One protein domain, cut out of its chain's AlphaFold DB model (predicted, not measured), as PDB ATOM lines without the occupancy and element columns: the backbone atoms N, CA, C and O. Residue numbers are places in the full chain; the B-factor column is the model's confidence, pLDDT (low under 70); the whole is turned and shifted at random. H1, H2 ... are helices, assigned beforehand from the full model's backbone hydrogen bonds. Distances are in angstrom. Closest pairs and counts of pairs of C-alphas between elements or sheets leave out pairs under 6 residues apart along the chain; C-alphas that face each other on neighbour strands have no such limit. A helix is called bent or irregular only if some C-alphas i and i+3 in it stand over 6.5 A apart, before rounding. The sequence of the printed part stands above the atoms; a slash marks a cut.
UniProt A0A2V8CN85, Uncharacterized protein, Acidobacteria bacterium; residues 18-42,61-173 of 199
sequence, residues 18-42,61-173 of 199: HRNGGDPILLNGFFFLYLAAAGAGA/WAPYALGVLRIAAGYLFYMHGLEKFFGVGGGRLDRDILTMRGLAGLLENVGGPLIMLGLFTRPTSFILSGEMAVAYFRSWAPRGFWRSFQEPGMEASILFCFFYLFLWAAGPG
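Overview. This is residues 18 to 42 and 61 to 173 of the 199 residues of an uncharacterized protein of Acidobacteria bacterium (UniProt A0A2V8CN85). Five helices, H1, H2, H3, H4 and H6, make an up-and-down bundle, each running against the one before it, with contacts that pass round a ring from H1 through H2, H3, H4 and H6, closed back to H1 only by the first residues of H1. Little H5 lies in the turn between H4 and H6, far from the middle. The 138 printed residues hold six named helices, H1 to H6 in chain order, and no named strand: all helix. The whole is compact, with a radius of gyration of the C-alphas of 14.8 A and spans of 41 by 35 by 24 A.

Along the chain. H1, residues 23 to 38, begins at C-alpha 23 (79.596, 88.342, 14.259) and is 22.0 A long. H2, residues 62 to 86, measures 35.1 A; H3, residues 100 to 117, 25.4 A. H4, residues 121 to 143, measures 32.3 A, with a kink of 33 degrees near residue 137; it is irregular, but only just: C-alphas 139 and 142 are 6.7 A apart. H5 is residues 147 to 150. H6, residues 154 to 170, measures 24.2 A and ends at C-alpha 170 (94.665, 99.803, 4.292).

Arrangement. H1 touches H2, opposite ways at a shallow tilt of 14 degrees; the closest C-alphas, of Ala 38 and Ala 62, are 4.6 A apart. H2 and H3 form a helical hairpin, closest at the C-alphas of Gly 74 and Gly 112, 4.2 A. H3 and H4 form another, closest at Ile 115 and Thr 121, C-alphas 5.6 A apart. H6 touches H4, with C-alphas of Ser 129 and Cys 161 at 4.4 A. Every O i to N i+4 pair is within hydrogen-bond range in H1, H2 and H6, 13 of 14 in H3 and 16 of 19 in H4; H5 is too short for such a pair.

Size, cuts and confidence. Residues 43 to 60 are not printed; C-alphas 42 and 61 are 17.4 A apart. The link from H2 to H3 is long, 13 residues. The pLDDT is under 70 at residues 18 to 21, 39 to 42, 89 to 92, 144 to 153 and 172 to 173.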
ATOM      1  N   HIS A  18      75.300  89.297  17.693       62.88
ATOM      2  CA  HIS A  18      76.221  89.244  18.831       62.88
ATOM      3  C   HIS A  18      75.854  88.174  19.866       62.88
ATOM      4  O   HIS A  18      76.733  87.589  20.496       62.88
ATOM      5  N   ARG A  19      74.565  87.834  20.007       63.81
ATOM      6  CA  ARG A  19      74.105  86.795  20.949       63.81
ATOM      7  C   ARG A  19      74.262  85.376  20.442       63.81
ATOM      8  O   ARG A  19      74.344  84.440  21.240       63.81
ATOM      9  N   ASN A  20      74.270  85.226  19.123       62.41
ATOM     10  CA  ASN A  20      74.357  83.934  18.457       62.41
ATOM     11  C   ASN A  20      75.803  83.584  18.076       62.41
ATOM     12  O   ASN A  20      76.020  82.564  17.433       62.41
ATOM     13  N   GLY A  21      76.785  84.431  18.423       67.56
ATOM     14  CA  GLY A  21      78.166  84.268  17.961       67.56
ATOM     15  C   GLY A  21      78.296  84.388  16.440       67.56
ATOM     16  O   GLY A  21      79.217  83.827  15.857       67.56
ATOM     17  N   GLY A  22      77.360  85.085  15.784       71.69
ATOM     18  CA  GLY A  22      77.319  85.241  14.329       71.69
ATOM     19  C   GLY A  22      78.242  86.340  13.801       71.69
ATOM     20  O   GLY A  22      78.506  86.384  12.602       71.69
ATOM     21  N   ASP A  23      78.755  87.213  14.672       73.81
ATOM     22  CA  ASP A  23      79.596  88.342  14.259       73.81
ATOM     23  C   ASP A  23      80.894  87.910  13.559       73.81
ATOM     24  O   ASP A  23      81.181  88.460  12.494       73.81
ATOM     25  N   PRO A  24      81.651  86.906  14.056       75.94
ATOM     26  CA  PRO A  24      82.820  86.383  13.348       75.94
ATOM     27  C   PRO A  24      82.458  85.813  11.978       75.94
ATOM     28  O   PRO A  24      83.204  85.996  11.022       75.94
ATOM     29  N   ILE A  25      81.305  85.147  11.864       76.88
ATOM     30  CA  ILE A  25      80.848  84.522  10.617       76.88
ATOM     31  C   ILE A  25      80.537  85.599   9.576       76.88
ATOM     32  O   ILE A  25      81.009  85.518   8.442       76.88
ATOM     33  N   LEU A  26      79.787  86.634   9.964       78.69
ATOM     34  CA  LEU A  26      79.456  87.751   9.082       78.69
ATOM     35  C   LEU A  26      80.708  88.522   8.670       78.69
ATOM     36  O   LEU A  26      80.911  88.758   7.478       78.69
ATOM     37  N   LEU A  27      81.573  88.864   9.628       82.44
ATOM     38  CA  LEU A  27      82.813  89.585   9.353       82.44
ATOM     39  C   LEU A  27      83.724  88.788   8.410       82.44
ATOM     40  O   LEU A  27      84.210  89.345   7.426       82.44
ATOM     41  N   ASN A  28      83.891  87.483   8.649       82.00
ATOM     42  CA  ASN A  28      84.661  86.605   7.769       82.00
ATOM     43  C   ASN A  28      84.035  86.503   6.374       82.00
ATOM     44  O   ASN A  28      84.760  86.551   5.385       82.00
ATOM     45  N   GLY A  29      82.706  86.433   6.262       81.56
ATOM     46  CA  GLY A  29      82.014  86.442   4.970       81.56
ATOM     47  C   GLY A  29      82.340  87.687   4.136       81.56
ATOM     48  O   GLY A  29      82.725  87.576   2.971       81.56
ATOM     49  N   PHE A  30      82.272  88.875   4.743       82.88
ATOM     50  CA  PHE A  30      82.656  90.122   4.072       82.88
ATOM     51  C   PHE A  30      84.165  90.219   3.816       82.88
ATOM     52  O   PHE A  30      84.579  90.806   2.816       82.88
ATOM     53  N   PHE A  31      84.993  89.641   4.687       84.38
ATOM     54  CA  PHE A  31      86.441  89.600   4.513       84.38
ATOM     55  C   PHE A  31      86.841  88.724   3.322       84.38
ATOM     56  O   PHE A  31      87.627  89.155   2.480       84.38
ATOM     57  N   PHE A  32      86.244  87.538   3.176       82.38
ATOM     58  CA  PHE A  32      86.440  86.694   1.999       82.38
ATOM     59  C   PHE A  32      85.903  87.344   0.728       82.38
ATOM     60  O   PHE A  32      86.543  87.244  -0.315       82.38
ATOM     61  N   LEU A  33      84.784  88.072   0.804       82.50
ATOM     62  CA  LEU A  33      84.295  88.866  -0.323       82.50
ATOM     63  C   LEU A  33      85.295  89.963  -0.718       82.50
ATOM     64  O   LEU A  33      85.536  90.185  -1.904       82.50
ATOM     65  N   TYR A  34      85.910  90.629   0.264       82.31
ATOM     66  CA  TYR A  34      86.991  91.578   0.015       82.31
ATOM     67  C   TYR A  34      88.206  90.903  -0.621       82.31
ATOM     68  O   TYR A  34      88.703  91.424  -1.611       82.31
ATOM     69  N   LEU A  35      88.652  89.745  -0.128       79.81
ATOM     70  CA  LEU A  35      89.761  88.998  -0.732       79.81
ATOM     71  C   LEU A  35      89.444  88.536  -2.159       79.81
ATOM     72  O   LEU A  35      90.294  88.642  -3.036       79.81
ATOM     73  N   ALA A  36      88.215  88.089  -2.422       80.12
ATOM     74  CA  ALA A  36      87.770  87.728  -3.765       80.12
ATOM     75  C   ALA A  36      87.783  88.939  -4.712       80.12
ATOM     76  O   ALA A  36      88.124  88.807  -5.885       80.12
ATOM     77  N   ALA A  37      87.447  90.128  -4.203       75.62
ATOM     78  CA  ALA A  37      87.496  91.359  -4.979       75.62
ATOM     79  C   ALA A  37      88.926  91.896  -5.144       75.62
ATOM     80  O   ALA A  37      89.275  92.322  -6.235       75.62
ATOM     81  N   ALA A  38      89.749  91.920  -4.097       74.62
ATOM     82  CA  ALA A  38      91.087  92.519  -4.081       74.62
ATOM     83  C   ALA A  38      92.199  91.583  -4.580       74.62
ATOM     84  O   ALA A  38      93.292  92.048  -4.902       74.62
ATOM     85  N   GLY A  39      91.916  90.284  -4.660       69.94
ATOM     86  CA  GLY A  39      92.884  89.241  -4.967       69.94
ATOM     87  C   GLY A  39      93.651  88.763  -3.732       69.94
ATOM     88  O   GLY A  39      93.640  89.381  -2.668       69.94
ATOM     89  N   ALA A  40      94.366  87.647  -3.892       67.44
ATOM     90  CA  ALA A  40      95.067  86.947  -2.810       67.44
ATOM     91  C   ALA A  40      96.293  87.700  -2.231       67.44
ATOM     92  O   ALA A  40      96.932  87.223  -1.295       67.44
ATOM     93  N   GLY A  41      96.610  88.889  -2.751       69.12
ATOM     94  CA  GLY A  41      97.650  89.771  -2.219       69.12
ATOM     95  C   GLY A  41      99.037  89.566  -2.828       69.12
ATOM     96  O   GLY A  41      99.226  88.849  -3.810       69.12
ATOM     97  N   ALA A  42     100.023  90.271  -2.261       68.50
ATOM     98  CA  ALA A  42     101.354  90.364  -2.858       68.50
ATOM     99  C   ALA A  42     102.194  89.084  -2.751       68.50
ATOM    100  O   ALA A  42     103.077  88.857  -3.574       68.50
ATOM    101  N   TRP A  61      86.483  96.786  -8.142       74.31
ATOM    102  CA  TRP A  61      85.584  96.374  -7.069       74.31
ATOM    103  C   TRP A  61      86.222  96.383  -5.677       74.31
ATOM    104  O   TRP A  61      85.497  96.618  -4.710       74.31
ATOM    105  N   ALA A  62      87.540  96.213  -5.556       78.62
ATOM    106  CA  ALA A  62      88.230  96.121  -4.266       78.62
ATOM    107  C   ALA A  62      87.929  97.291  -3.311       78.62
ATOM    108  O   ALA A  62      87.574  97.035  -2.158       78.62
ATOM    109  N   PRO A  63      87.917  98.567  -3.752       78.56
ATOM    110  CA  PRO A  63      87.575  99.651  -2.836       78.56
ATOM    111  C   PRO A  63      86.076  99.719  -2.444       78.56
ATOM    112  O   PRO A  63      85.732 100.430  -1.505       78.56
ATOM    113  N   TYR A  64      85.169  99.004  -3.135       81.75
ATOM    114  CA  TYR A  64      83.715  98.921  -2.859       81.75
ATOM    115  C   TYR A  64      83.537  97.807  -1.838       81.75
ATOM    116  O   TYR A  64      82.911  98.029  -0.810       81.75
ATOM    117  N   ALA A  65      84.173  96.656  -2.074       82.31
ATOM    118  CA  ALA A  65      84.206  95.552  -1.129       82.31
ATOM    119  C   ALA A  65      84.818  95.976   0.217       82.31
ATOM    120  O   ALA A  65      84.231  95.699   1.257       82.31
ATOM    121  N   LEU A  66      85.916  96.749   0.210       83.75
ATOM    122  CA  LEU A  66      86.490  97.339   1.428       83.75
ATOM    123  C   LEU A  66      85.499  98.281   2.131       83.75
ATOM    124  O   LEU A  66      85.395  98.280   3.354       83.75
ATOM    125  N   GLY A  67      84.747  99.073   1.359       83.56
ATOM    126  CA  GLY A  67      83.702  99.954   1.879       83.56
ATOM    127  C   GLY A  67      82.566  99.188   2.562       83.56
ATOM    128  O   GLY A  67      82.189  99.543   3.674       83.56
ATOM    129  N   VAL A  68      82.060  98.124   1.929       85.31
ATOM    130  CA  VAL A  68      81.024  97.244   2.498       85.31
ATOM    131  C   VAL A  68      81.534  96.550   3.756       85.31
ATOM    132  O   VAL A  68      80.855  96.570   4.777       85.31
ATOM    133  N   LEU A  69      82.746  95.994   3.711       86.44
ATOM    134  CA  LEU A  69      83.379  95.324   4.844       86.44
ATOM    135  C   LEU A  69      83.556  96.274   6.040       86.44
ATOM    136  O   LEU A  69      83.246  95.909   7.172       86.44
ATOM    137  N   ARG A  70      83.963  97.523   5.792       90.12
ATOM    138  CA  ARG A  70      84.030  98.579   6.812       90.12
ATOM    139  C   ARG A  70      82.656  98.889   7.412       90.12
ATOM    140  O   ARG A  70      82.547  99.008   8.629       90.12
ATOM    141  N   ILE A  71      81.620  99.021   6.581       86.31
ATOM    142  CA  ILE A  71      80.250  99.288   7.047       86.31
ATOM    143  C   ILE A  71      79.743  98.127   7.905       86.31
ATOM    144  O   ILE A  71      79.237  98.362   8.998       86.31
ATOM    145  N   ALA A  72      79.929  96.888   7.446       86.94
ATOM    146  CA  ALA A  72      79.538  95.692   8.181       86.94
ATOM    147  C   ALA A  72      80.245  95.611   9.540       86.94
ATOM    148  O   ALA A  72      79.589  95.429  10.560       86.94
ATOM    149  N   ALA A  73      81.563  95.820   9.578       86.81
ATOM    150  CA  ALA A  73      82.319  95.808  10.824       86.81
ATOM    151  C   ALA A  73      81.888  96.921  11.790       86.81
ATOM    152  O   ALA A  73      81.653  96.644  12.963       86.81
ATOM    153  N   GLY A  74      81.718  98.156  11.299       87.12
ATOM    154  CA  GLY A  74      81.240  99.279  12.109       87.12
ATOM    155  C   GLY A  74      79.830  99.052  12.662       87.12
ATOM    156  O   GLY A  74      79.571  99.366  13.821       87.12
ATOM    157  N   TYR A  75      78.940  98.446  11.870       87.12
ATOM    158  CA  TYR A  75      77.591  98.072  12.298       87.12
ATOM    159  C   TYR A  75      77.599  96.992  13.387       87.12
ATOM    160  O   TYR A  75      76.924  97.146  14.403       87.12
ATOM    161  N   LEU A  76      78.384  95.922  13.205       85.62
ATOM    162  CA  LEU A  76      78.522  94.865  14.215       85.62
ATOM    163  C   LEU A  76      79.027  95.449  15.538       85.62
ATOM    164  O   LEU A  76      78.471  95.166  16.594       85.62
ATOM    165  N   PHE A  77      80.022  96.330  15.472       85.62
ATOM    166  CA  PHE A  77      80.592  96.987  16.645       85.62
ATOM    167  C   PHE A  77      79.611  97.944  17.331       85.62
ATOM    168  O   PHE A  77      79.495  97.959  18.553       85.62
ATOM    169  N   TYR A  78      78.832  98.690  16.546       86.06
ATOM    170  CA  TYR A  78      77.767  99.542  17.070       86.06
ATOM    171  C   TYR A  78      76.702  98.732  17.824       86.06
ATOM    172  O   TYR A  78      76.235  99.159  18.876       86.06
ATOM    173  N   MET A  79      76.365  97.531  17.344       83.12
ATOM    174  CA  MET A  79      75.425  96.641  18.036       83.12
ATOM    175  C   MET A  79      75.943  96.175  19.407       83.12
ATOM    176  O   MET A  79      75.144  96.092  20.341       83.12
ATOM    177  N   HIS A  80      77.254  95.948  19.566       82.38
ATOM    178  CA  HIS A  80      77.870  95.682  20.881       82.38
ATOM    179  C   HIS A  80      77.762  96.890  21.821       82.38
ATOM    180  O   HIS A  80      77.395  96.746  22.991       82.38
ATOM    181  N   GLY A  81      77.976  98.096  21.290       82.25
ATOM    182  CA  GLY A  81      77.818  99.336  22.049       82.25
ATOM    183  C   GLY A  81      76.381  99.546  22.527       82.25
ATOM    184  O   GLY A  81      76.154  99.910  23.689       82.25
ATOM    185  N   LEU A  82      75.399  99.276  21.663       82.69
ATOM    186  CA  LEU A  82      73.979  99.358  22.005       82.69
ATOM    187  C   LEU A  82      73.587  98.355  23.092       82.69
ATOM    188  O   LEU A  82      72.810  98.694  23.990       82.69
ATOM    189  N   GLU A  83      74.148  97.147  23.056       81.25
ATOM    190  CA  GLU A  83      73.941  96.158  24.111       81.25
ATOM    191  C   GLU A  83      74.475  96.668  25.462       81.25
ATOM    192  O   GLU A  83      73.781  96.571  26.478       81.25
ATOM    193  N   LYS A  84      75.677  97.255  25.494       77.50
ATOM    194  CA  LYS A  84      76.318  97.711  26.742       77.50
ATOM    195  C   LYS A  84      75.675  98.970  27.335       77.50
ATOM    196  O   LYS A  84      75.472  99.025  28.547       77.50
ATOM    197  N   PHE A  85      75.323  99.959  26.509       76.25
ATOM    198  CA  PHE A  85      74.783 101.251  26.977       76.25
ATOM    199  C   PHE A  85      73.270 101.277  27.132       76.25
ATOM    200  O   PHE A  85      72.733 101.840  28.094       76.25
ATOM    201  N   PHE A  86      72.578 100.716  26.145       76.56
ATOM    202  CA  PHE A  86      71.129 100.808  26.035       76.56
ATOM    203  C   PHE A  86      70.440  99.503  26.436       76.56
ATOM    204  O   PHE A  86      69.219  99.486  26.561       76.56
ATOM    205  N   GLY A  87      71.196  98.426  26.682       71.50
ATOM    206  CA  GLY A  87      70.631  97.118  27.014       71.50
ATOM    207  C   GLY A  87      69.888  96.477  25.848       71.50
ATOM    208  O   GLY A  87      69.108  95.546  26.058       71.50
ATOM    209  N   VAL A  88      70.089  96.976  24.622       71.62
ATOM    210  CA  VAL A  88      69.434  96.447  23.424       71.62
ATOM    211  C   VAL A  88      69.826  94.983  23.263       71.62
ATOM    212  O   VAL A  88      70.977  94.606  23.457       71.62
ATOM    213  N   GLY A  89      68.845  94.133  22.978       62.81
ATOM    214  CA  GLY A  89      69.050  92.691  22.929       62.81
ATOM    215  C   GLY A  89      69.015  92.009  24.294       62.81
ATOM    216  O   GLY A  89      68.885  90.798  24.302       62.81
ATOM    217  N   GLY A  90      69.019  92.726  25.428       62.66
ATOM    218  CA  GLY A  90      68.904  92.175  26.788       62.66
ATOM    219  C   GLY A  90      70.239  92.001  27.525       62.66
ATOM    220  O   GLY A  90      70.340  91.154  28.417       62.66
ATOM    221  N   GLY A  91      71.291  92.700  27.095       63.34
ATOM    222  CA  GLY A  91      72.600  92.669  27.744       63.34
ATOM    223  C   GLY A  91      72.636  93.402  29.084       63.34
ATOM    224  O   GLY A  91      71.749  94.186  29.423       63.34
ATOM    225  N   ARG A  92      73.693  93.153  29.869       66.50
ATOM    226  CA  ARG A  92      73.931  93.876  31.127       66.50
ATOM    227  C   ARG A  92      74.270  95.334  30.830       66.50
ATOM    228  O   ARG A  92      75.335  95.607  30.268       66.50
ATOM    229  N   LEU A  93      73.370  96.213  31.262       73.31
ATOM    230  CA  LEU A  93      73.500  97.659  31.185       73.31
ATOM    231  C   LEU A  93      74.643  98.141  32.079       73.31
ATOM    232  O   LEU A  93      74.666  97.840  33.273       73.31
ATOM    233  N   ASP A  94      75.563  98.899  31.499       72.06
ATOM    234  CA  ASP A  94      76.646  99.552  32.224       72.06
ATOM    235  C   ASP A  94      76.901 100.923  31.589       72.06
ATOM    236  O   ASP A  94      77.546 101.039  30.548       72.06
ATOM    237  N   ARG A  95      76.293 101.958  32.180       70.12
ATOM    238  CA  ARG A  95      76.411 103.357  31.729       70.12
ATOM    239  C   ARG A  95      77.534 104.106  32.430       70.12
ATOM    240  O   ARG A  95      77.748 105.280  32.137       70.12
ATOM    241  N   ASP A  96      78.204 103.464  33.379       76.69
ATOM    242  CA  ASP A  96      79.271 104.111  34.115       76.69
ATOM    243  C   ASP A  96      80.535 104.128  33.256       76.69
ATOM    244  O   ASP A  96      81.206 103.120  33.071       76.69
ATOM    245  N   ILE A  97      80.870 105.292  32.709       75.75
ATOM    246  CA  ILE A  97      82.073 105.478  31.889       75.75
ATOM    247  C   ILE A  97      83.373 105.244  32.671       75.75
ATOM    248  O   ILE A  97      84.429 105.092  32.059       75.75
ATOM    249  N   LEU A  98      83.311 105.216  34.008       75.56
ATOM    250  CA  LEU A  98      84.445 104.882  34.864       75.56
ATOM    251  C   LEU A  98      84.665 103.367  34.948       75.56
ATOM    252  O   LEU A  98      85.768 102.924  35.279       75.56
ATOM    253  N   THR A  99      83.660 102.555  34.609       80.75
ATOM    254  CA  THR A  99      83.854 101.116  34.447       80.75
ATOM    255  C   THR A  99      84.451 100.829  33.073       80.75
ATOM    256  O   THR A  99      84.147 101.467  32.067       80.75
ATOM    257  N   MET A 100      85.299  99.802  32.991       80.19
ATOM    258  CA  MET A 100      85.879  99.381  31.710       80.19
ATOM    259  C   MET A 100      84.818  99.006  30.669       80.19
ATOM    260  O   MET A 100      85.035  99.191  29.476       80.19
ATOM    261  N   ARG A 101      83.681  98.458  31.117       77.50
ATOM    262  CA  ARG A 101      82.592  98.034  30.237       77.50
ATOM    263  C   ARG A 101      81.782  99.230  29.733       77.50
ATOM    264  O   ARG A 101      81.415  99.221  28.561       77.50
ATOM    265  N   GLY A 102      81.566 100.255  30.561       79.75
ATOM    266  CA  GLY A 102      80.982 101.522  30.120       79.75
ATOM    267  C   GLY A 102      81.938 102.344  29.248       79.75
ATOM    268  O   GLY A 102      81.514 102.942  28.267       79.75
ATOM    269  N   LEU A 103      83.249 102.310  29.485       84.62
ATOM    270  CA  LEU A 103      84.201 102.926  28.552       84.62
ATOM    271  C   LEU A 103      84.202 102.213  27.187       84.62
ATOM    272  O   LEU A 103      84.117 102.872  26.153       84.62
ATOM    273  N   ALA A 104      84.233 100.875  27.184       84.12
ATOM    274  CA  ALA A 104      84.140 100.058  25.971       84.12
ATOM    275  C   ALA A 104      82.838 100.327  25.200       84.12
ATOM    276  O   ALA A 104      82.857 100.611  24.009       84.12
ATOM    277  N   GLY A 105      81.694 100.343  25.889       84.00
ATOM    278  CA  GLY A 105      80.421 100.642  25.239       84.00
ATOM    279  C   GLY A 105      80.349 102.064  24.658       84.00
ATOM    280  O   GLY A 105      79.686 102.271  23.645       84.00
ATOM    281  N   LEU A 106      81.033 103.051  25.252       87.19
ATOM    282  CA  LEU A 106      81.082 104.414  24.716       87.19
ATOM    283  C   LEU A 106      81.924 104.450  23.440       87.19
ATOM    284  O   LEU A 106      81.504 105.024  22.434       87.19
ATOM    285  N   LEU A 107      83.093 103.804  23.478       87.44
ATOM    286  CA  LEU A 107      83.974 103.661  22.324       87.44
ATOM    287  C   LEU A 107      83.295 102.896  21.188       87.44
ATOM    288  O   LEU A 107      83.427 103.301  20.040       87.44
ATOM    289  N   GLU A 108      82.497 101.874  21.481       89.69
ATOM    290  CA  GLU A 108      81.704 101.143  20.490       89.69
ATOM    291  C   GLU A 108      80.582 101.994  19.883       89.69
ATOM    292  O   GLU A 108      80.420 102.033  18.661       89.69
ATOM    293  N   ASN A 109      79.836 102.730  20.714       87.75
ATOM    294  CA  ASN A 109      78.733 103.578  20.254       87.75
ATOM    295  C   ASN A 109      79.196 104.779  19.428       87.75
ATOM    296  O   ASN A 109      78.465 105.224  18.548       87.75
ATOM    297  N   VAL A 110      80.384 105.317  19.707       90.19
ATOM    298  CA  VAL A 110      80.957 106.440  18.953       90.19
ATOM    299  C   VAL A 110      81.807 105.922  17.792       90.19
ATOM    300  O   VAL A 110      81.630 106.324  16.644       90.19
ATOM    301  N   GLY A 111      82.711 104.987  18.066       87.06
ATOM    302  CA  GLY A 111      83.651 104.418  17.108       87.06
ATOM    303  C   GLY A 111      82.981 103.609  16.001       87.06
ATOM    304  O   GLY A 111      83.386 103.745  14.849       87.06
ATOM    305  N   GLY A 112      81.926 102.845  16.299       87.38
ATOM    306  CA  GLY A 112      81.165 102.082  15.301       87.38
ATOM    307  C   GLY A 112      80.615 102.972  14.176       87.38
ATOM    308  O   GLY A 112      80.990 102.777  13.017       87.38
ATOM    309  N   PRO A 113      79.810 104.009  14.482       90.00
ATOM    310  CA  PRO A 113      79.334 104.978  13.497       90.00
ATOM    311  C   PRO A 113      80.457 105.749  12.798       90.00
ATOM    312  O   PRO A 113      80.380 105.957  11.588       90.00
ATOM    313  N   LEU A 114      81.526 106.134  13.508       87.31
ATOM    314  CA  LEU A 114      82.682 106.799  12.891       87.31
ATOM    315  C   LEU A 114      83.343 105.911  11.829       87.31
ATOM    316  O   LEU A 114      83.599 106.373  10.715       87.31
ATOM    317  N   ILE A 115      83.552 104.626  12.131       87.94
ATOM    318  CA  ILE A 115      84.056 103.642  11.169       87.94
ATOM    319  C   ILE A 115      83.059 103.425  10.039       87.94
ATOM    320  O   ILE A 115      83.483 103.389   8.887       87.94
ATOM    321  N   MET A 116      81.758 103.337  10.323       86.00
ATOM    322  CA  MET A 116      80.710 103.102   9.325       86.00
ATOM    323  C   MET A 116      80.582 104.265   8.326       86.00
ATOM    324  O   MET A 116      80.473 104.047   7.120       86.00
ATOM    325  N   LEU A 117      80.704 105.509   8.797       84.00
ATOM    326  CA  LEU A 117      80.718 106.724   7.969       84.00
ATOM    327  C   LEU A 117      82.093 107.000   7.339       84.00
ATOM    328  O   LEU A 117      82.195 107.625   6.284       84.00
ATOM    329  N   GLY A 118      83.157 106.479   7.947       82.06
ATOM    330  CA  GLY A 118      84.520 106.579   7.427       82.06
ATOM    331  C   GLY A 118      85.087 107.953   7.703       82.06
ATOM    332  O   GLY A 118      85.679 108.570   6.820       82.06
ATOM    333  N   LEU A 119      84.819 108.445   8.906       81.12
ATOM    334  CA  LEU A 119      85.350 109.683   9.445       81.12
ATOM    335  C   LEU A 119      86.454 109.322  10.423       81.12
ATOM    336  O   LEU A 119      86.240 108.497  11.311       81.12
ATOM    337  N   PHE A 120      87.620 109.943  10.266       82.25
ATOM    338  CA  PHE A 120      88.790 109.659  11.096       82.25
ATOM    339  C   PHE A 120      89.129 108.161  11.142       82.25
ATOM    340  O   PHE A 120      89.552 107.616  12.158       82.25
ATOM    341  N   THR A 121      88.983 107.491   9.998       82.38
ATOM    342  CA  THR A 121      88.987 106.024   9.907       82.38
ATOM    343  C   THR A 121      90.276 105.417  10.464       82.38
ATOM    344  O   THR A 121      90.244 104.375  11.110       82.38
ATOM    345  N   ARG A 122      91.416 106.096  10.283       85.94
ATOM    346  CA  ARG A 122      92.714 105.674  10.829       85.94
ATOM    347  C   ARG A 122      92.777 105.760  12.359       85.94
ATOM    348  O   ARG A 122      92.900 104.707  12.978       85.94
ATOM    349  N   PRO A 123      92.715 106.946  12.994       86.75
ATOM    350  CA  PRO A 123      92.823 107.028  14.452       86.75
ATOM    351  C   PRO A 123      91.707 106.253  15.160       86.75
ATOM    352  O   PRO A 123      91.991 105.585  16.148       86.75
ATOM    353  N   THR A 124      90.480 106.244  14.625       88.56
ATOM    354  CA  THR A 124      89.391 105.446  15.201       88.56
ATOM    355  C   THR A 124      89.709 103.955  15.144       88.56
ATOM    356  O   THR A 124      89.632 103.295  16.173       88.56
ATOM    357  N   SER A 125      90.153 103.420  13.998       88.19
ATOM    358  CA  SER A 125      90.501 101.991  13.904       88.19
ATOM    359  C   SER A 125      91.658 101.621  14.833       88.19
ATOM    360  O   SER A 125      91.636 100.565  15.454       88.19
ATOM    361  N   PHE A 126      92.650 102.501  14.993       91.31
ATOM    362  CA  PHE A 126      93.751 102.259  15.925       91.31
ATOM    363  C   PHE A 126      93.256 102.150  17.376       91.31
ATOM    364  O   PHE A 126      93.588 101.190  18.070       91.31
ATOM    365  N   ILE A 127      92.400 103.076  17.814       91.56
ATOM    366  CA  ILE A 127      91.824 103.058  19.167       91.56
ATOM    367  C   ILE A 127      90.969 101.802  19.383       91.56
ATOM    368  O   ILE A 127      91.168 101.100  20.374       91.56
ATOM    369  N   LEU A 128      90.077 101.477  18.441       88.69
ATOM    370  CA  LEU A 128      89.215 100.291  18.532       88.69
ATOM    371  C   LEU A 128      90.020  98.982  18.523       88.69
ATOM    372  O   LEU A 128      89.670  98.030  19.219       88.69
ATOM    373  N   SER A 129      91.139  98.930  17.793       91.31
ATOM    374  CA  SER A 129      92.045  97.777  17.853       91.31
ATOM    375  C   SER A 129      92.661  97.599  19.245       91.31
ATOM    376  O   SER A 129      92.725  96.481  19.755       91.31
ATOM    377  N   GLY A 130      93.037  98.705  19.895       88.88
ATOM    378  CA  GLY A 130      93.556  98.700  21.260       88.88
ATOM    379  C   GLY A 130      92.505  98.259  22.277       88.88
ATOM    380  O   GLY A 130      92.806  97.457  23.157       88.88
ATOM    381  N   GLU A 131      91.260  98.713  22.124       90.12
ATOM    382  CA  GLU A 131      90.134  98.274  22.954       90.12
ATOM    383  C   GLU A 131      89.961  96.748  22.899       90.12
ATOM    384  O   GLU A 131      89.908  96.083  23.937       90.12
ATOM    385  N   MET A 132      89.952  96.175  21.692       89.25
ATOM    386  CA  MET A 132      89.819  94.728  21.499       89.25
ATOM    387  C   MET A 132      91.037  93.948  22.001       89.25
ATOM    388  O   MET A 132      90.878  92.869  22.576       89.25
ATOM    389  N   ALA A 133      92.244  94.503  21.862       88.12
ATOM    390  CA  ALA A 133      93.449  93.919  22.440       88.12
ATOM    391  C   ALA A 133      93.357  93.849  23.974       88.12
ATOM    392  O   ALA A 133      93.610  92.797  24.561       88.12
ATOM    393  N   VAL A 134      92.927  94.928  24.634       86.06
ATOM    394  CA  VAL A 134      92.724  94.948  26.091       86.06
ATOM    395  C   VAL A 134      91.631  93.964  26.506       86.06
ATOM    396  O   VAL A 134      91.810  93.221  27.475       86.06
ATOM    397  N   ALA A 135      90.526  93.898  25.756       83.81
ATOM    398  CA  ALA A 135      89.462  92.928  25.994       83.81
ATOM    399  C   ALA A 135      89.989  91.484  25.927       83.81
ATOM    400  O   ALA A 135      89.667  90.678  26.806       83.81
ATOM    401  N   TYR A 136      90.856  91.184  24.955       82.12
ATOM    402  CA  TYR A 136      91.536  89.898  24.830       82.12
ATOM    403  C   TYR A 136      92.463  89.598  26.007       82.12
ATOM    404  O   TYR A 136      92.272  88.603  26.708       82.12
ATOM    405  N   PHE A 137      93.433  90.462  26.293       83.88
ATOM    406  CA  PHE A 137      94.402  90.191  27.356       83.88
ATOM    407  C   PHE A 137      93.770  90.119  28.747       83.88
ATOM    408  O   PHE A 137      94.268  89.398  29.605       83.88
ATOM    409  N   ARG A 138      92.669  90.836  28.986       80.75
ATOM    410  CA  ARG A 138      92.026  90.867  30.302       80.75
ATOM    411  C   ARG A 138      90.970  89.786  30.486       80.75
ATOM    412  O   ARG A 138      90.890  89.197  31.560       80.75
ATOM    413  N   SER A 139      90.137  89.547  29.478       76.00
ATOM    414  CA  SER A 139      89.016  88.609  29.605       76.00
ATOM    415  C   SER A 139      89.419  87.199  29.195       76.00
ATOM    416  O   SER A 139      88.966  86.227  29.788       76.00
ATOM    417  N   TRP A 140      90.281  87.080  28.189       73.88
ATOM    418  CA  TRP A 140      90.505  85.831  27.472       73.88
ATOM    419  C   TRP A 140      91.863  85.200  27.780       73.88
ATOM    420  O   TRP A 140      91.913  84.017  28.109       73.88
ATOM    421  N   ALA A 141      92.948  85.977  27.786       77.88
ATOM    422  CA  ALA A 141      94.284  85.451  28.083       77.88
ATOM    423  C   ALA A 141      94.401  84.725  29.447       77.88
ATOM    424  O   ALA A 141      95.041  83.673  29.485       77.88
ATOM    425  N   PRO A 142      93.746  85.168  30.548       79.38
ATOM    426  CA  PRO A 142      93.824  84.469  31.836       79.38
ATOM    427  C   PRO A 142      93.125  83.103  31.851       79.38
ATOM    428  O   PRO A 142      93.349  82.310  32.761       79.38
ATOM    429  N   ARG A 143      92.266  82.817  30.864       71.25
ATOM    430  CA  ARG A 143      91.498  81.563  30.775       71.25
ATOM    431  C   ARG A 143      92.283  80.428  30.104       71.25
ATOM    432  O   ARG A 143      91.856  79.277  30.176       71.25
ATOM    433  N   GLY A 144      93.457  80.737  29.546       68.12
ATOM    434  CA  GLY A 144      94.395  79.787  28.950       68.12
ATOM    435  C   GLY A 144      94.123  79.510  27.469       68.12
ATOM    436  O   GLY A 144      92.987  79.262  27.081       68.12
ATOM    437  N   PHE A 145      95.193  79.481  26.664       65.88
ATOM    438  CA  PHE A 145      95.167  79.439  25.191       65.88
ATOM    439  C   PHE A 145      94.320  78.314  24.573       65.88
ATOM    440  O   PHE A 145      93.790  78.496  23.484       65.88
ATOM    441  N   TRP A 146      94.171  77.162  25.243       61.66
ATOM    442  CA  TRP A 146      93.377  76.043  24.714       61.66
ATOM    443  C   TRP A 146      91.910  76.024  25.147       61.66
ATOM    444  O   TRP A 146      91.056  75.640  24.351       61.66
ATOM    445  N   ARG A 147      91.581  76.490  26.359       56.78
ATOM    446  CA  ARG A 147      90.174  76.628  26.805       56.78
ATOM    447  C   ARG A 147      89.455  77.748  26.060       56.78
ATOM    448  O   ARG A 147      88.234  77.772  25.960       56.78
ATOM    449  N   SER A 148      90.249  78.628  25.477       54.03
ATOM    450  CA  SER A 148      89.850  79.689  24.583       54.03
ATOM    451  C   SER A 148      88.947  79.297  23.419       54.03
ATOM    452  O   SER A 148      88.069  80.070  23.055       54.03
ATOM    453  N   PHE A 149      89.157  78.110  22.845       60.06
ATOM    454  CA  PHE A 149      88.405  77.633  21.680       60.06
ATOM    455  C   PHE A 149      87.017  77.087  22.044       60.06
ATOM    456  O   PHE A 149      86.225  76.776  21.161       60.06
ATOM    457  N   GLN A 150      86.716  76.941  23.338       58.09
ATOM    458  CA  GLN A 150      85.431  76.425  23.818       58.09
ATOM    459  C   GLN A 150      84.448  77.537  24.198       58.09
ATOM    460  O   GLN A 150      83.250  77.274  24.297       58.09
ATOM    461  N   GLU A 151      84.922  78.770  24.399       63.66
ATOM    462  CA  GLU A 151      84.080  79.880  24.842       63.66
ATOM    463  C   GLU A 151      83.664  80.796  23.676       63.66
ATOM    464  O   GLU A 151      84.522  81.367  22.993       63.66
ATOM    465  N   PRO A 152      82.351  81.002  23.452       62.72
ATOM    466  CA  PRO A 152      81.870  81.893  22.405       62.72
ATOM    467  C   PRO A 152      82.253  83.347  22.723       62.72
ATOM    468  O   PRO A 152      81.780  83.927  23.699       62.72
ATOM    469  N   GLY A 153      83.108  83.945  21.884       66.06
ATOM    470  CA  GLY A 153      83.432  85.378  21.929       66.06
ATOM    471  C   GLY A 153      84.918  85.729  21.831       66.06
ATOM    472  O   GLY A 153      85.240  86.863  21.478       66.06
ATOM    473  N   MET A 154      85.836  84.790  22.076       72.00
ATOM    474  CA  MET A 154      87.269  85.093  21.980       72.00
ATOM    475  C   MET A 154      87.729  85.356  20.550       72.00
ATOM    476  O   MET A 154      88.439  86.330  20.294       72.00
ATOM    477  N   GLU A 155      87.309  84.494  19.625       74.69
ATOM    478  CA  GLU A 155      87.638  84.622  18.206       74.69
ATOM    479  C   GLU A 155      87.199  85.987  17.672       74.69
ATOM    480  O   GLU A 155      87.938  86.622  16.926       74.69
ATOM    481  N   ALA A 156      86.052  86.492  18.142       79.44
ATOM    482  CA  ALA A 156      85.568  87.819  17.795       79.44
ATOM    483  C   ALA A 156      86.561  88.911  18.227       79.44
ATOM    484  O   ALA A 156      86.944  89.733  17.401       79.44
ATOM    485  N   SER A 157      87.034  88.909  19.480       80.12
ATOM    486  CA  SER A 157      87.976  89.931  19.968       80.12
ATOM    487  C   SER A 157      89.286  89.950  19.171       80.12
ATOM    488  O   SER A 157      89.778  91.023  18.822       80.12
ATOM    489  N   ILE A 158      89.837  88.778  18.840       83.75
ATOM    490  CA  ILE A 158      91.067  88.673  18.040       83.75
ATOM    491  C   ILE A 158      90.815  89.154  16.605       83.75
ATOM    492  O   ILE A 158      91.562  89.988  16.095       83.75
ATOM    493  N   LEU A 159      89.750  88.663  15.966       85.06
ATOM    494  CA  LEU A 159      89.404  89.020  14.591       85.06
ATOM    495  C   LEU A 159      89.138  90.516  14.445       85.06
ATOM    496  O   LEU A 159      89.710  91.138  13.555       85.06
ATOM    497  N   PHE A 160      88.341  91.117  15.332       85.69
ATOM    498  CA  PHE A 160      88.089  92.560  15.310       85.69
ATOM    499  C   PHE A 160      89.371  93.362  15.561       85.69
ATOM    500  O   PHE A 160      89.602  94.345  14.861       85.69
ATOM    501  N   CYS A 161      90.242  92.927  16.481       88.88
ATOM    502  CA  CYS A 161      91.536  93.573  16.718       88.88
ATOM    503  C   CYS A 161      92.378  93.651  15.433       88.88
ATOM    504  O   CYS A 161      92.738  94.742  14.982       88.88
ATOM    505  N   PHE A 162      92.634  92.506  14.792       88.31
ATOM    506  CA  PHE A 162      93.420  92.465  13.558       88.31
ATOM    507  C   PHE A 162      92.713  93.138  12.386       88.31
ATOM    508  O   PHE A 162      93.367  93.777  11.564       88.31
ATOM    509  N   PHE A 163      91.388  93.052  12.316       89.56
ATOM    510  CA  PHE A 163      90.606  93.717  11.287       89.56
ATOM    511  C   PHE A 163      90.710  95.247  11.376       89.56
ATOM    512  O   PHE A 163      90.915  95.914  10.361       89.56
ATOM    513  N   TYR A 164      90.638  95.825  12.576       87.62
ATOM    514  CA  TYR A 164      90.822  97.265  12.752       87.62
ATOM    515  C   TYR A 164      92.272  97.703  12.509       87.62
ATOM    516  O   TYR A 164      92.495  98.752  11.904       87.62
ATOM    517  N   LEU A 165      93.268  96.888  12.875       88.88
ATOM    518  CA  LEU A 165      94.659  97.133  12.469       88.88
ATOM    519  C   LEU A 165      94.821  97.099  10.943       88.88
ATOM    520  O   LEU A 165      95.504  97.948  10.368       88.88
ATOM    521  N   PHE A 166      94.145  96.163  10.277       87.44
ATOM    522  CA  PHE A 166      94.101  96.098   8.823       87.44
ATOM    523  C   PHE A 166      93.454  97.357   8.228       87.44
ATOM    524  O   PHE A 166      94.034  97.949   7.324       87.44
ATOM    525  N   LEU A 167      92.320  97.830   8.755       85.44
ATOM    526  CA  LEU A 167      91.689  99.083   8.312       85.44
ATOM    527  C   LEU A 167      92.568 100.314   8.557       85.44
ATOM    528  O   LEU A 167      92.594 101.230   7.733       85.44
ATOM    529  N   TRP A 168      93.312 100.345   9.662       87.62
ATOM    530  CA  TRP A 168      94.279 101.405   9.931       87.62
ATOM    531  C   TRP A 168      95.367 101.462   8.846       87.62
ATOM    532  O   TRP A 168      95.664 102.549   8.330       87.62
ATOM    533  N   ALA A 169      95.900 100.301   8.446       83.81
ATOM    534  CA  ALA A 169      96.929 100.181   7.415       83.81
ATOM    535  C   ALA A 169      96.385 100.414   5.989       83.81
ATOM    536  O   ALA A 169      96.918 101.248   5.254       83.81
ATOM    537  N   ALA A 170      95.303  99.724   5.610       79.19
ATOM    538  CA  ALA A 170      94.665  99.803   4.292       79.19
ATOM    539  C   ALA A 170      94.025 101.176   4.028       79.19
ATOM    540  O   ALA A 170      93.978 101.649   2.891       79.19
ATOM    541  N   GLY A 171      93.582 101.856   5.087       74.50
ATOM    542  CA  GLY A 171      93.011 103.190   5.023       74.50
ATOM    543  C   GLY A 171      91.499 103.229   4.741       74.50
ATOM    544  O   GLY A 171      90.823 102.204   4.703       74.50
ATOM    545  N   PRO A 172      90.947 104.444   4.565       68.94
ATOM    546  CA  PRO A 172      89.502 104.716   4.592       68.94
ATOM    547  C   PRO A 172      88.639 104.034   3.508       68.94
ATOM    548  O   PRO A 172      87.425 103.898   3.675       68.94
ATOM    549  N   GLY A 173      89.230 103.624   2.381       67.31
ATOM    550  CA  GLY A 173      88.490 103.196   1.186       67.31
ATOM    551  C   GLY A 173      87.798 104.356   0.447       67.31
ATOM    552  O   GLY A 173      87.769 105.492   0.914       67.31
TER     553      GLY A 173